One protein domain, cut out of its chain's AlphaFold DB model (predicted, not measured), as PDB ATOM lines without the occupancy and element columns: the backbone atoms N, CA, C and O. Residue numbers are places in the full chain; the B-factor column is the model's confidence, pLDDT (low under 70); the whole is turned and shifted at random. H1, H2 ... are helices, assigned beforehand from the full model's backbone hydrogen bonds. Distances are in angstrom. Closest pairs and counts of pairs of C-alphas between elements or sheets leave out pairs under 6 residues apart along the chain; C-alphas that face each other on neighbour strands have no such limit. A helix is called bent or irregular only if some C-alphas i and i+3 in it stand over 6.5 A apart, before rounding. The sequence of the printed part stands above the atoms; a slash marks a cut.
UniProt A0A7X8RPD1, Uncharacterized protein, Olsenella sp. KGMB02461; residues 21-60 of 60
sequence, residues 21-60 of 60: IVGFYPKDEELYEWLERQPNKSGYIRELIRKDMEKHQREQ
ATOM      1  N   ILE A  21     141.117  20.242 -51.326       92.81
ATOM      2  CA  ILE A  21     141.559  19.066 -50.574       92.81
ATOM      3  C   ILE A  21     140.612  18.914 -49.389       92.81
ATOM      4  O   ILE A  21     140.399  19.872 -48.651       92.81
ATOM      5  N   VAL A  22     140.048  17.720 -49.227       91.06
ATOM      6  CA  VAL A  22     139.157  17.375 -48.116       91.06
ATOM      7  C   VAL A  22     139.805  16.234 -47.345       91.06
ATOM      8  O   VAL A  22     140.097  15.189 -47.926       91.06
ATOM      9  N   GLY A  23     140.078  16.462 -46.062       93.12
ATOM     10  CA  GLY A  23     140.548  15.424 -45.150       93.12
ATOM     11  C   GLY A  23     139.364  14.763 -44.454       93.12
ATOM     12  O   GLY A  23     138.512  15.469 -43.921       93.12
ATOM     13  N   PHE A  24     139.334  13.432 -44.452       92.88
ATOM     14  CA  PHE A  24     138.389  12.632 -43.676       92.88
ATOM     15  C   PHE A  24     139.121  12.118 -42.436       92.88
ATOM     16  O   PHE A  24     140.137  11.433 -42.557       92.88
ATOM     17  N   TYR A  25     138.662  12.515 -41.251       92.75
ATOM     18  CA  TYR A  25     139.253  12.085 -39.980       92.75
ATOM     19  C   TYR A  25     138.585  10.786 -39.507       92.75
ATOM     20  O   TYR A  25     137.570  10.404 -40.076       92.75
ATOM     21  N   PRO A  26     139.079  10.106 -38.453       93.69
ATOM     22  CA  PRO A  26     138.492   8.833 -38.007       93.69
ATOM     23  C   PRO A  26     136.984   8.888 -37.708       93.69
ATOM     24  O   PRO A  26     136.264   7.928 -37.931       93.69
ATOM     25  N   LYS A  27     136.475  10.040 -37.264       94.38
ATOM     26  CA  LYS A  27     135.032  10.270 -37.061       94.38
ATOM     27  C   LYS A  27     134.206  10.308 -38.358       94.38
ATOM     28  O   LYS A  27     132.990  10.192 -38.304       94.38
ATOM     29  N   ASP A  28     134.868  10.504 -39.494       94.00
ATOM     30  CA  ASP A  28     134.292  10.594 -40.835       94.00
ATOM     31  C   ASP A  28     134.582   9.314 -41.644       94.00
ATOM     32  O   ASP A  28     134.459   9.317 -42.869       94.00
ATOM     33  N   GLU A  29     135.001   8.225 -40.987       93.81
ATOM     34  CA  GLU A  29     135.366   6.961 -41.640       93.81
ATOM     35  C   GLU A  29     134.225   6.431 -42.515       93.81
ATOM     36  O   GLU A  29     134.434   6.137 -43.689       93.81
ATOM     37  N   GLU A  30     132.995   6.450 -42.002       96.38
ATOM     38  CA  GLU A  30     131.805   6.045 -42.753       96.38
ATOM     39  C   GLU A  30     131.589   6.895 -44.022       96.38
ATOM     40  O   GLU A  30     131.255   6.371 -45.087       96.38
ATOM     41  N   LEU A  31     131.835   8.210 -43.950       94.38
ATOM     42  CA  LEU A  31     131.738   9.113 -45.105       94.38
ATOM     43  C   LEU A  31     132.803   8.791 -46.155       94.38
ATOM     44  O   LEU A  31     132.530   8.839 -47.360       94.38
ATOM     45  N   TYR A  32     134.014   8.468 -45.706       95.25
ATOM     46  CA  TYR A  32     135.097   8.075 -46.594       95.25
ATOM     47  C   TYR A  32     134.811   6.726 -47.265       95.25
ATOM     48  O   TYR A  32     134.922   6.619 -48.486       95.25
ATOM     49  N   GLU A  33     134.353   5.726 -46.510       96.75
ATOM     50  CA  GLU A  33     133.932   4.434 -47.058       96.75
ATOM     51  C   GLU A  33     132.803   4.585 -48.079       96.75
ATOM     52  O   GLU A  33     132.802   3.940 -49.133       96.75
ATOM     53  N   TRP A  34     131.842   5.463 -47.798       96.44
ATOM     54  CA  TRP A  34     130.757   5.753 -48.723       96.44
ATOM     55  C   TRP A  34     131.267   6.361 -50.033       96.44
ATOM     56  O   TRP A  34     130.825   5.964 -51.116       96.44
ATOM     57  N   LEU A  35     132.225   7.291 -49.956       95.19
ATOM     58  CA  LEU A  35     132.887   7.860 -51.128       95.19
ATOM     59  C   LEU A  35     133.683   6.793 -51.899       95.19
ATOM     60  O   LEU A  35     133.657   6.787 -53.131       95.19
ATOM     61  N   GLU A  36     134.361   5.879 -51.201       95.31
ATOM     62  CA  GLU A  36     135.124   4.775 -51.799       95.31
ATOM     63  C   GLU A  36     134.264   3.830 -52.640       95.31
ATOM     64  O   GLU A  36     134.712   3.372 -53.690       95.31
ATOM     65  N   ARG A  37     133.001   3.623 -52.255       96.69
ATOM     66  CA  ARG A  37     132.039   2.792 -53.000       96.69
ATOM     67  C   ARG A  37     131.572   3.409 -54.321       96.69
ATOM     68  O   ARG A  37     130.959   2.712 -55.128       96.69
ATOM     69  N   GLN A  38     131.833   4.693 -54.563       96.81
ATOM     70  CA  GLN A  38     131.358   5.367 -55.770       96.81
ATOM     71  C   GLN A  38     132.262   5.055 -56.974       96.81
ATOM     72  O   GLN A  38     133.482   5.228 -56.889       96.81
ATOM     73  N   PRO A  39     131.696   4.711 -58.148       92.81
ATOM     74  CA  PRO A  39     132.482   4.405 -59.346       92.81
ATOM     75  C   PRO A  39     133.276   5.617 -59.861       92.81
ATOM     76  O   PRO A  39     134.320   5.462 -60.492       92.81
ATOM     77  N   ASN A  40     132.808   6.840 -59.576       96.00
ATOM     78  CA  ASN A  40     133.515   8.081 -59.877       96.00
ATOM     79  C   ASN A  40     133.398   9.081 -58.718       96.00
ATOM     80  O   ASN A  40     132.471   9.888 -58.665       96.00
ATOM     81  N   LYS A  41     134.391   9.078 -57.829       94.44
ATOM     82  CA  LYS A  41     134.474   9.947 -56.643       94.44
ATOM     83  C   LYS A  41     134.403  11.437 -56.968       94.44
ATOM     84  O   LYS A  41     133.643  12.187 -56.365       94.44
ATOM     85  N   SER A  42     135.199  11.878 -57.945       92.50
ATOM     86  CA  SER A  42     135.236  13.289 -58.343       92.50
ATOM     87  C   SER A  42     133.930  13.733 -58.997       92.50
ATOM     88  O   SER A  42     133.510  14.870 -58.802       92.50
ATOM     89  N   GLY A  43     133.299  12.854 -59.781       95.38
ATOM     90  CA  GLY A  43     131.976  13.088 -60.356       95.38
ATOM     91  C   GLY A  43     130.920  13.214 -59.265       95.38
ATOM     92  O   GLY A  43     130.244  14.235 -59.201       95.38
ATOM     93  N   TYR A  44     130.886  12.241 -58.357       96.75
ATOM     94  CA  TYR A  44     129.960  12.186 -57.232       96.75
ATOM     95  C   TYR A  44     129.999  13.459 -56.374       96.75
ATOM     96  O   TYR A  44     128.974  14.107 -56.179       96.75
ATOM     97  N   ILE A  45     131.192  13.891 -55.946       95.12
ATOM     98  CA  ILE A  45     131.351  15.125 -55.157       95.12
ATOM     99  C   ILE A  45     130.837  16.351 -55.931       95.12
ATOM    100  O   ILE A  45     130.145  17.196 -55.368       95.12
ATOM    101  N   ARG A  46     131.134  16.458 -57.234       95.06
ATOM    102  CA  ARG A  46     130.656  17.584 -58.058       95.06
ATOM    103  C   ARG A  46     129.139  17.583 -58.211       95.06
ATOM    104  O   ARG A  46     128.546  18.656 -58.259       95.06
ATOM    105  N   GLU A  47     128.514  16.416 -58.315       97.06
ATOM    106  CA  GLU A  47     127.056  16.300 -58.387       97.06
ATOM    107  C   GLU A  47     126.386  16.676 -57.069       97.06
ATOM    108  O   GLU A  47     125.382  17.385 -57.098       97.06
ATOM    109  N   LEU A  48     126.956  16.276 -55.928       95.88
ATOM    110  CA  LEU A  48     126.481  16.713 -54.613       95.88
ATOM    111  C   LEU A  48     126.516  18.240 -54.486       95.88
ATOM    112  O   LEU A  48     125.503  18.837 -54.135       95.88
ATOM    113  N   ILE A  49     127.634  18.874 -54.857       96.00
ATOM    114  CA  ILE A  49     127.771  20.340 -54.826       96.00
ATOM    115  C   ILE A  49     126.747  21.011 -55.753       96.00
ATOM    116  O   ILE A  49     126.132  22.000 -55.370       96.00
ATOM    117  N   ARG A  50     126.523  20.485 -56.965       96.62
ATOM    118  CA  ARG A  50     125.512  21.045 -57.882       96.62
ATOM    119  C   ARG A  50     124.105  20.975 -57.300       96.62
ATOM    120  O   ARG A  50     123.392  21.971 -57.342       96.62
ATOM    121  N   LYS A  51     123.720  19.822 -56.749       97.00
ATOM    122  CA  LYS A  51     122.400  19.634 -56.129       97.00
ATOM    123  C   LYS A  51     122.197  20.574 -54.945       97.00
ATOM    124  O   LYS A  51     121.116  21.133 -54.799       97.00
ATOM    125  N   ASP A  52     123.235  20.759 -54.134       96.75
ATOM    126  CA  ASP A  52     123.235  21.706 -53.018       96.75
ATOM    127  C   ASP A  52     123.040  23.153 -53.503       96.75
ATOM    128  O   ASP A  52     122.120  23.837 -53.054       96.75
ATOM    129  N   MET A  53     123.800  23.581 -54.518       96.38
ATOM    130  CA  MET A  53     123.637  24.903 -55.141       96.38
ATOM    131  C   MET A  53     122.220  25.128 -55.685       96.38
ATOM    132  O   MET A  53     121.623  26.175 -55.447       96.38
ATOM    133  N   GLU A  54     121.665  24.154 -56.411       96.44
ATOM    134  CA  GLU A  54     120.303  24.226 -56.956       96.44
ATOM    135  C   GLU A  54     119.233  24.262 -55.864       96.44
ATOM    136  O   GLU A  54     118.157  24.826 -56.062       96.44
ATOM    137  N   LYS A  55     119.474  23.603 -54.729       96.31
ATOM    138  CA  LYS A  55     118.571  23.655 -53.581       96.31
ATOM    139  C   LYS A  55     118.606  25.046 -52.951       96.31
ATOM    140  O   LYS A  55     117.553  25.656 -52.809       96.31
ATOM    141  N   HIS A  56     119.800  25.579 -52.694       94.50
ATOM    142  CA  HIS A  56     119.967  26.910 -52.113       94.50
ATOM    143  C   HIS A  56     119.342  28.017 -52.976       94.50
ATOM    144  O   HIS A  56     118.746  28.945 -52.448       94.50
ATOM    145  N   GLN A  57     119.421  27.903 -54.305       90.25
ATOM    146  CA  GLN A  57     118.797  28.859 -55.229       90.25
ATOM    147  C   GLN A  57     117.266  28.788 -55.275       90.25
ATOM    148  O   GLN A  57     116.644  29.758 -55.681       90.25
ATOM    149  N   ARG A  58     116.658  27.648 -54.926       85.88
ATOM    150  CA  ARG A  58     115.193  27.482 -54.910       85.88
ATOM    151  C   ARG A  58     114.550  27.954 -53.611       85.88
ATOM    152  O   ARG A  58     113.343  28.164 -53.578       85.88
ATOM    153  N   GLU A  59     115.339  28.040 -52.548       80.19
ATOM    154  CA  GLU A  59     114.905  28.464 -51.213       80.19
ATOM    155  C   GLU A  59     115.054  29.985 -50.999       80.19
ATOM    156  O   GLU A  59     114.643  30.488 -49.955       80.19
ATOM    157  N   GLN A  60     115.620  30.697 -51.981       60.09
ATOM    158  CA  GLN A  60     115.817  32.152 -52.030       60.09
ATOM    159  C   GLN A  60     114.866  32.779 -53.052       60.09
ATOM    160  O   GLN A  60     114.396  33.910 -52.797       60.09
TER     161      GLN A  60
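This is residues 21 to 60 of the 60 residues of an uncharacterized protein of Olsenella sp. KGMB02461 (UniProt A0A7X8RPD1). A long helix, H2, and a shorter one, H1, meet near their ends at a tight link and make an open L, with H2 as the long arm. Residues 21 to 25 lead into the far end of H1, and most of H2, residues 46 to 58, stands free. The printed part has 40 residues with two named helices, H1 then H2 along the chain, and no named strand; the class is all helix. The whole is loose, with a radius of gyration of the C-alphas of 12.4 A, and elongated, spanning 35 by 23 by 17 A.

H2, the longest helix, covers residues 41 to 58 and measures 26.1 A from first to last C-alpha. It begins at C-alpha 41 at (134.474, 9.947, -56.643) and ends at C-alpha 58 at (115.193, 27.482, -54.910). H1 covers residues 26 to 36, 14.8 A from first to last C-alpha, and begins at C-alpha 26 at (138.492, 8.833, -38.007). H1 is irregular: C-alphas 27 and 30 are 7.8 A apart.

H2 and H1 are close but not clearly touching, with 1 pair of C-alphas within 8 A. Their closest C-alphas are those of Lys 41 and Leu 35, 6.1 A apart. Their lines are about perpendicular, at 79 degrees, and their centres are 18.6 A apart. In H2 every O i to N i+4 pair is within hydrogen-bond range; in H1, 5 of 7 are.

The C-alphas farthest apart are those of Pro 26 and Gln 60, at 35.4 A. The link from H1 to H2, four residues, is tight. The printed part has no cut and ends at residue 60, the chain's last residue. The mean pLDDT of the printed part is 93.5, and residue 60 is under 70.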